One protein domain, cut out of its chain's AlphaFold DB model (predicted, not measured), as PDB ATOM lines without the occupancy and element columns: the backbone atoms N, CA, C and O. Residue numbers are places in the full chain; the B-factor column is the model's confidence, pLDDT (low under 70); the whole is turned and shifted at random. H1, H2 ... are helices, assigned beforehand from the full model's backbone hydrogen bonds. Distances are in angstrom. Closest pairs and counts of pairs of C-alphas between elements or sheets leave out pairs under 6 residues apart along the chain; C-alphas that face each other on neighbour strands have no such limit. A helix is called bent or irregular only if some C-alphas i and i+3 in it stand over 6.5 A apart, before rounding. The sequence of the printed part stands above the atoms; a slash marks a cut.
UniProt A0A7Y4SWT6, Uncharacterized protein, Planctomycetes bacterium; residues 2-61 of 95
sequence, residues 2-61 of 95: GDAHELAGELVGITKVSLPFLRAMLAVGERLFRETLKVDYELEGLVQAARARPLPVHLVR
ATOM      1  N   GLY A   2     -50.408 161.923 -33.678       50.25
ATOM      2  CA  GLY A   2     -50.504 160.500 -33.348       50.25
ATOM      3  C   GLY A   2     -51.671 160.114 -32.442       50.25
ATOM      4  O   GLY A   2     -51.575 160.291 -31.242       50.25
ATOM      5  N   ASP A   3     -52.722 159.541 -33.023       49.16
ATOM      6  CA  ASP A   3     -53.317 158.321 -32.474       49.16
ATOM      7  C   ASP A   3     -53.594 157.430 -33.681       49.16
ATOM      8  O   ASP A   3     -54.534 157.633 -34.449       49.16
ATOM      9  N   ALA A   4     -52.659 156.518 -33.939       52.75
ATOM     10  CA  ALA A   4     -52.891 155.439 -34.877       52.75
ATOM     11  C   ALA A   4     -54.064 154.625 -34.320       52.75
ATOM     12  O   ALA A   4     -54.029 154.236 -33.156       52.75
ATOM     13  N   HIS A   5     -55.105 154.401 -35.121       65.38
ATOM     14  CA  HIS A   5     -56.163 153.459 -34.771       65.38
ATOM     15  C   HIS A   5     -55.518 152.103 -34.463       65.38
ATOM     16  O   HIS A   5     -55.083 151.402 -35.376       65.38
ATOM     17  N   GLU A   6     -55.395 151.764 -33.181       78.06
ATOM     18  CA  GLU A   6     -54.838 150.484 -32.767       78.06
ATOM     19  C   GLU A   6     -55.841 149.392 -33.149       78.06
ATOM     20  O   GLU A   6     -57.000 149.404 -32.725       78.06
ATOM     21  N   LEU A   7     -55.414 148.477 -34.020       84.88
ATOM     22  CA  LEU A   7     -56.230 147.345 -34.436       84.88
ATOM     23  C   LEU A   7     -56.426 146.420 -33.230       84.88
ATOM     24  O   LEU A   7     -55.477 145.809 -32.746       84.88
ATOM     25  N   ALA A   8     -57.667 146.310 -32.755       89.06
ATOM     26  CA  ALA A   8     -57.995 145.487 -31.591       89.06
ATOM     27  C   ALA A   8     -57.893 143.973 -31.867       89.06
ATOM     28  O   ALA A   8     -57.781 143.187 -30.928       89.06
ATOM     29  N   GLY A   9     -57.950 143.561 -33.136       92.88
ATOM     30  CA  GLY A   9     -57.905 142.168 -33.575       92.88
ATOM     31  C   GLY A   9     -58.606 141.966 -34.918       92.88
ATOM     32  O   GLY A   9     -58.947 142.933 -35.600       92.88
ATOM     33  N   GLU A  10     -58.841 140.703 -35.265       94.56
ATOM     34  CA  GLU A  10     -59.531 140.274 -36.487       94.56
ATOM     35  C   GLU A  10     -60.877 139.617 -36.138       94.56
ATOM     36  O   GLU A  10     -61.003 138.944 -35.110       94.56
ATOM     37  N   LEU A  11     -61.898 139.819 -36.979       95.50
ATOM     38  CA  LEU A  11     -63.198 139.171 -36.805       95.50
ATOM     39  C   LEU A  11     -63.118 137.713 -37.272       95.50
ATOM     40  O   LEU A  11     -62.827 137.441 -38.426       95.50
ATOM     41  N   VAL A  12     -63.447 136.787 -36.373       96.81
ATOM     42  CA  VAL A  12     -63.363 135.332 -36.605       96.81
ATOM     43  C   VAL A  12     -64.569 134.775 -37.384       96.81
ATOM     44  O   VAL A  12     -64.565 133.627 -37.813       96.81
ATOM     45  N   GLY A  13     -65.650 135.549 -37.515       95.56
ATOM     46  CA  GLY A  13     -66.914 135.089 -38.110       95.56
ATOM     47  C   GLY A  13     -67.853 134.358 -37.136       95.56
ATOM     48  O   GLY A  13     -68.907 133.868 -37.535       95.56
ATOM     49  N   ILE A  14     -67.527 134.313 -35.836       95.94
ATOM     50  CA  ILE A  14     -68.405 133.774 -34.784       95.94
ATOM     51  C   ILE A  14     -68.769 134.898 -33.816       95.94
ATOM     52  O   ILE A  14     -67.936 135.363 -33.042       95.94
ATOM     53  N   THR A  15     -70.040 135.306 -33.822       96.56
ATOM     54  CA  THR A  15     -70.533 136.387 -32.958       96.56
ATOM     55  C   THR A  15     -71.756 135.936 -32.170       96.56
ATOM     56  O   THR A  15     -72.787 135.578 -32.737       96.56
ATOM     57  N   LYS A  16     -71.671 135.992 -30.836       96.69
ATOM     58  CA  LYS A  16     -72.823 135.749 -29.960       96.69
ATOM     59  C   LYS A  16     -73.590 137.050 -29.747       96.69
ATOM     60  O   LYS A  16     -73.079 137.970 -29.115       96.69
ATOM     61  N   VAL A  17     -74.839 137.095 -30.202       96.56
ATOM     62  CA  VAL A  17     -75.720 138.258 -30.040       96.56
ATOM     63  C   VAL A  17     -76.971 137.905 -29.244       96.56
ATOM     64  O   VAL A  17     -77.469 136.782 -29.281       96.56
ATOM     65  N   SER A  18     -77.495 138.882 -28.506       97.38
ATOM     66  CA  SER A  18     -78.807 138.750 -27.868       97.38
ATOM     67  C   SER A  18     -79.926 138.944 -28.896       97.38
ATOM     68  O   SER A  18     -79.745 139.642 -29.895       97.38
ATOM     69  N   LEU A  19     -81.117 138.402 -28.627       97.94
ATOM     70  CA  LEU A  19     -82.280 138.607 -29.498       97.94
ATOM     71  C   LEU A  19     -82.593 140.102 -29.745       97.94
ATOM     72  O   LEU A  19     -82.845 140.467 -30.894       97.94
ATOM     73  N   PRO A  20     -82.551 141.002 -28.739       97.50
ATOM     74  CA  PRO A  20     -82.725 142.432 -28.989       97.50
ATOM     75  C   PRO A  20     -81.647 143.049 -29.890       97.50
ATOM     76  O   PRO A  20     -81.950 143.979 -30.633       97.50
ATOM     77  N   PHE A  21     -80.405 142.557 -29.829       98.00
ATOM     78  CA  PHE A  21     -79.328 143.015 -30.711       98.00
ATOM     79  C   PHE A  21     -79.554 142.540 -32.150       98.00
ATOM     80  O   PHE A  21     -79.498 143.348 -33.071       98.00
ATOM     81  N   LEU A  22     -79.929 141.270 -32.339       97.75
ATOM     82  CA  LEU A  22     -80.300 140.734 -33.652       97.75
ATOM     83  C   LEU A  22     -81.434 141.544 -34.300       97.75
ATOM     84  O   LEU A  22     -81.351 141.894 -35.471       97.75
ATOM     85  N   ARG A  23     -82.473 141.911 -33.537       97.56
ATOM     86  CA  ARG A  23     -83.559 142.770 -34.048       97.56
ATOM     87  C   ARG A  23     -83.058 144.137 -34.516       97.56
ATOM     88  O   ARG A  23     -83.575 144.659 -35.497       97.56
ATOM     89  N   ALA A  24     -82.060 144.708 -33.839       97.19
ATOM     90  CA  ALA A  24     -81.445 145.960 -34.270       97.19
ATOM     91  C   ALA A  24     -80.679 145.788 -35.592       97.19
ATOM     92  O   ALA A  24     -80.831 146.624 -36.478       97.19
ATOM     93  N   MET A  25     -79.935 144.688 -35.763       97.56
ATOM     94  CA  MET A  25     -79.267 144.369 -37.033       97.56
ATOM     95  C   MET A  25     -80.277 144.220 -38.180       97.56
ATOM     96  O   MET A  25     -80.096 144.815 -39.239       97.56
ATOM     97  N   LEU A  26     -81.374 143.487 -37.957       97.12
ATOM     98  CA  LEU A  26     -82.427 143.300 -38.963       97.12
ATOM     99  C   LEU A  26     -83.070 144.629 -39.374       97.12
ATOM    100  O   LEU A  26     -83.235 144.877 -40.563       97.12
ATOM    101  N   ALA A  27     -83.355 145.517 -38.418       96.50
ATOM    102  CA  ALA A  27     -83.894 146.843 -38.717       96.50
ATOM    103  C   ALA A  27     -82.923 147.706 -39.550       96.50
ATOM    104  O   ALA A  27     -83.358 148.496 -40.390       96.50
ATOM    105  N   VAL A  28     -81.606 147.562 -39.341       96.50
ATOM    106  CA  VAL A  28     -80.600 148.207 -40.199       96.50
ATOM    107  C   VAL A  28     -80.647 147.624 -41.611       96.50
ATOM    108  O   VAL A  28     -80.727 148.395 -42.567       96.50
ATOM    109  N   GLY A  29     -80.677 146.295 -41.736       96.25
ATOM    110  CA  GLY A  29     -80.792 145.603 -43.019       96.25
ATOM    111  C   GLY A  29     -82.042 146.013 -43.801       96.25
ATOM    112  O   GLY A  29     -81.928 146.478 -44.928       96.25
ATOM    113  N   GLU A  30     -83.231 145.951 -43.194       96.25
ATOM    114  CA  GLU A  30     -84.506 146.347 -43.823       96.25
ATOM    115  C   GLU A  30     -84.487 147.778 -44.369       96.25
ATOM    116  O   GLU A  30     -85.096 148.077 -45.400       96.25
ATOM    117  N   ARG A  31     -83.790 148.684 -43.678       96.31
ATOM    118  CA  ARG A  31     -83.620 150.058 -44.143       96.31
ATOM    119  C   ARG A  31     -82.686 150.126 -45.349       96.31
ATOM    120  O   ARG A  31     -83.048 150.781 -46.321       96.31
ATOM    121  N   LEU A  32     -81.522 149.481 -45.279       96.38
ATOM    122  CA  LEU A  32     -80.486 149.550 -46.315       96.38
ATOM    123  C   LEU A  32     -80.844 148.762 -47.578       96.38
ATOM    124  O   LEU A  32     -80.513 149.202 -48.674       96.38
ATOM    125  N   PHE A  33     -81.617 147.681 -47.456       96.69
ATOM    126  CA  PHE A  33     -82.102 146.902 -48.597       96.69
ATOM    127  C   PHE A  33     -83.010 147.688 -49.548       96.69
ATOM    128  O   PHE A  33     -83.176 147.289 -50.699       96.69
ATOM    129  N   ARG A  34     -83.564 148.827 -49.112       96.69
ATOM    130  CA  ARG A  34     -84.278 149.757 -50.003       96.69
ATOM    131  C   ARG A  34     -83.346 150.535 -50.939       96.69
ATOM    132  O   ARG A  34     -83.821 151.081 -51.928       96.69
ATOM    133  N   GLU A  35     -82.055 150.597 -50.625       96.75
ATOM    134  CA  GLU A  35     -81.038 151.358 -51.360       96.75
ATOM    135  C   GLU A  35     -80.067 150.429 -52.102       96.75
ATOM    136  O   GLU A  35     -79.717 150.678 -53.254       96.75
ATOM    137  N   THR A  36     -79.646 149.333 -51.465       96.38
ATOM    138  CA  THR A  36     -78.719 148.352 -52.036       96.38
ATOM    139  C   THR A  36     -78.948 146.971 -51.438       96.38
ATOM    140  O   THR A  36     -79.226 146.836 -50.253       96.38
ATOM    141  N   LEU A  37     -78.772 145.923 -52.243       94.44
ATOM    142  CA  LEU A  37     -78.766 144.539 -51.752       94.44
ATOM    143  C   LEU A  37     -77.374 144.066 -51.308       94.44
ATOM    144  O   LEU A  37     -77.241 142.972 -50.772       94.44
ATOM    145  N   LYS A  38     -76.336 144.880 -51.529       95.50
ATOM    146  CA  LYS A  38     -74.971 144.619 -51.060       95.50
ATOM    147  C   LYS A  38     -74.822 145.166 -49.643       95.50
ATOM    148  O   LYS A  38     -74.342 146.281 -49.476       95.50
ATOM    149  N   VAL A  39     -75.327 144.411 -48.676       95.06
ATOM    150  CA  VAL A  39     -75.274 144.734 -47.247       95.06
ATOM    151  C   VAL A  39     -74.557 143.587 -46.556       95.06
ATOM    152  O   VAL A  39     -75.024 142.447 -46.638       95.06
ATOM    153  N   ASP A  40     -73.437 143.878 -45.909       95.00
ATOM    154  CA  ASP A  40     -72.685 142.916 -45.119       95.00
ATOM    155  C   ASP A  40     -73.136 142.942 -43.652       95.00
ATOM    156  O   ASP A  40     -73.668 143.928 -43.125       95.00
ATOM    157  N   TYR A  41     -73.044 141.794 -42.983       95.38
ATOM    158  CA  TYR A  41     -73.544 141.708 -41.612       95.38
ATOM    159  C   TYR A  41     -72.541 142.319 -40.627       95.38
ATOM    160  O   TYR A  41     -72.921 142.625 -39.500       95.38
ATOM    161  N   GLU A  42     -71.290 142.511 -41.036       94.38
ATOM    162  CA  GLU A  42     -70.172 142.990 -40.241       94.38
ATOM    163  C   GLU A  42     -70.221 144.510 -40.038       94.38
ATOM    164  O   GLU A  42     -70.380 144.993 -38.914       94.38
ATOM    165  N   LEU A  43     -70.111 145.284 -41.114       91.44
ATOM    166  CA  LEU A  43     -70.087 146.741 -41.098       91.44
ATOM    167  C   LEU A  43     -71.504 147.300 -40.998       91.44
ATOM    168  O   LEU A  43     -71.801 148.097 -40.100       91.44
ATOM    169  N   GLU A  44     -72.420 146.880 -41.869       93.75
ATOM    170  CA  GLU A  44     -73.786 147.396 -41.799       93.75
ATOM    171  C   GLU A  44     -74.582 146.756 -40.669       93.75
ATOM    172  O   GLU A  44     -75.334 147.453 -39.996       93.75
ATOM    173  N   GLY A  45     -74.426 145.458 -40.417       94.88
ATOM    174  CA  GLY A  45     -75.143 144.788 -39.332       94.88
ATOM    175  C   GLY A  45     -74.579 145.128 -37.949       94.88
ATOM    176  O   GLY A  45     -75.215 145.844 -37.169       94.88
ATOM    177  N   LEU A  46     -73.401 144.592 -37.617       96.56
ATOM    178  CA  LEU A  46     -72.822 144.653 -36.273       96.56
ATOM    179  C   LEU A  46     -72.418 146.080 -35.903       96.56
ATOM    180  O   LEU A  46     -72.844 146.562 -34.852       96.56
ATOM    181  N   VAL A  47     -71.642 146.776 -36.743       94.94
ATOM    182  CA  VAL A  47     -71.119 148.112 -36.393       94.94
ATOM    183  C   VAL A  47     -72.237 149.154 -36.293       94.94
ATOM    184  O   VAL A  47     -72.219 149.969 -35.368       94.94
ATOM    185  N   GLN A  48     -73.253 149.133 -37.165       95.56
ATOM    186  CA  GLN A  48     -74.381 150.068 -37.028       95.56
ATOM    187  C   GLN A  48     -75.271 149.730 -35.829       95.56
ATOM    188  O   GLN A  48     -75.646 150.638 -35.087       95.56
ATOM    189  N   ALA A  49     -75.596 148.451 -35.596       95.94
ATOM    190  CA  ALA A  49     -76.376 148.053 -34.422       95.94
ATOM    191  C   ALA A  49     -75.640 148.386 -33.111       95.94
ATOM    192  O   ALA A  49     -76.274 148.811 -32.137       95.94
ATOM    193  N   ALA A  50     -74.304 148.290 -33.114       95.75
ATOM    194  CA  ALA A  50     -73.449 148.629 -31.982       95.75
ATOM    195  C   ALA A  50     -73.559 150.101 -31.545       95.75
ATOM    196  O   ALA A  50     -73.343 150.419 -30.375       95.75
ATOM    197  N   ARG A  51     -73.963 151.006 -32.453       93.38
ATOM    198  CA  ARG A  51     -74.213 152.425 -32.131       93.38
ATOM    199  C   ARG A  51     -75.399 152.617 -31.185       93.38
ATOM    200  O   ARG A  51     -75.441 153.606 -30.461       93.38
ATOM    201  N   ALA A  52     -76.361 151.694 -31.199       91.62
ATOM    202  CA  ALA A  52     -77.562 151.752 -30.366       91.62
ATOM    203  C   ALA A  52     -77.521 150.775 -29.181       91.62
ATOM    204  O   ALA A  52     -78.184 150.998 -28.167       91.62
ATOM    205  N   ARG A  53     -76.783 149.666 -29.301       93.38
ATOM    206  CA  ARG A  53     -76.669 148.625 -28.272       93.38
ATOM    207  C   ARG A  53     -75.208 148.202 -28.135       93.38
ATOM    208  O   ARG A  53     -74.641 147.816 -29.140       93.38
ATOM    209  N   PRO A  54     -74.599 148.192 -26.940       94.25
ATOM    210  CA  PRO A  54     -73.201 147.789 -26.803       94.25
ATOM    211  C   PRO A  54     -72.930 146.372 -27.329       94.25
ATOM    212  O   PRO A  54     -73.672 145.440 -27.010       94.25
ATOM    213  N   LEU A  55     -71.838 146.214 -28.082       94.06
ATOM    214  CA  LEU A  55     -71.312 144.930 -28.547       94.06
ATOM    215  C   LEU A  55     -69.868 144.767 -28.046       94.06
ATOM    216  O   LEU A  55     -68.945 145.285 -28.672       94.06
ATOM    217  N   PRO A  56     -69.648 144.104 -26.899       93.00
ATOM    218  CA  PRO A  56     -68.302 143.829 -26.411       93.00
ATOM    219  C   PRO A  56     -67.552 142.892 -27.361       93.00
ATOM    220  O   PRO A  56     -68.102 141.875 -27.788       93.00
ATOM    221  N   VAL A  57     -66.287 143.201 -27.642       93.12
ATOM    222  CA  VAL A  57     -65.397 142.350 -28.445       93.12
ATOM    223  C   VAL A  57     -64.510 141.537 -27.508       93.12
ATOM    224  O   VAL A  57     -63.811 142.097 -26.663       93.12
ATOM    225  N   HIS A  58     -64.552 140.211 -27.637       95.00
ATOM    226  CA  HIS A  58     -63.730 139.303 -26.843       95.00
ATOM    227  C   HIS A  58     -62.506 138.862 -27.651       95.00
ATOM    228  O   HIS A  58     -62.625 138.051 -28.565       95.00
ATOM    229  N   LEU A  59     -61.337 139.411 -27.314       95.50
ATOM    230  CA  LEU A  59     -60.077 139.064 -27.965       95.50
ATOM    231  C   LEU A  59     -59.474 137.797 -27.345       95.50
ATOM    232  O   LEU A  59     -59.128 137.785 -26.165       95.50
ATOM    233  N   VAL A  60     -59.261 136.775 -28.174       95.44
ATOM    234  CA  VAL A  60     -58.488 135.574 -27.830       95.44
ATOM    235  C   VAL A  60     -57.202 135.604 -28.652       95.44
ATOM    236  O   VAL A  60     -57.225 135.380 -29.859       95.44
ATOM    237  N   ARG A  61     -56.082 135.953 -28.007       93.75
ATOM    238  CA  ARG A  61     -54.821 136.305 -28.692       93.75
ATOM    239  C   ARG A  61     -54.218 135.165 -29.509       93.75
ATOM    240  O   ARG A  61     -53.558 135.423 -30.506       93.75
TER     241      ARG A  61
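Overview. This is residues 2 to 61 of the 95 residues of an uncharacterized protein of Planctomycetes bacterium (UniProt A0A7Y4SWT6). Two helices, H1 and H2, cross near their middles as a steep X, and two stretches with no named element, residues 2 to 18 before them and residues 51 to 61 after them, run out on the H2 side, away from H1. Residues 2 to 7 stick out free at the far tip of the first stretch. The printed part has 60 residues with two named helices, H1 then H2, and no named strand; the class is all helix, though under half of the residues, 24 of 60, are in named elements. The whole is loose, with a radius of gyration of the C-alphas of 13.1 A, and spans 37 by 28 by 20 A.

Arrangement. Go along from Gly 2 through residues 2 to 18, and you reach H1, residues 19 to 32. After a short link of 8 residues comes H2, residues 41 to 50. H1 and H2 touch, with 15 pairs of C-alphas within 8 A. Look at Met 25 and Gly 45 for their closest C-alphas, 4.7 A apart. The two helices run opposite ways at a steep tilt of 63 degrees, and their centres are 8.9 A apart. In H1 each O i to N i+4 pair is within hydrogen-bond range; in H2 4 of 6 are.

Along the chain. Find C-alpha 2 at (-50.504, 160.500, -33.348), where the printed part begins. H1 starts at C-alpha 19, (-82.280, 138.607, -29.498), and runs 20.1 A to C-alpha 32. H2 runs 11.9 A from C-alpha 41 to C-alpha 50 at (-73.449, 148.629, -31.982). H2 is neither bent nor irregular, but only just: C-alphas 44 and 47 are 6.1 A apart.

Size, cuts and confidence. The two C-alphas farthest apart are those of Gly 2 and Arg 34, at 39.2 A. The printed part has no cut. The model's mean pLDDT over the printed part is 92.2, and residues 2 to 5 are under 70.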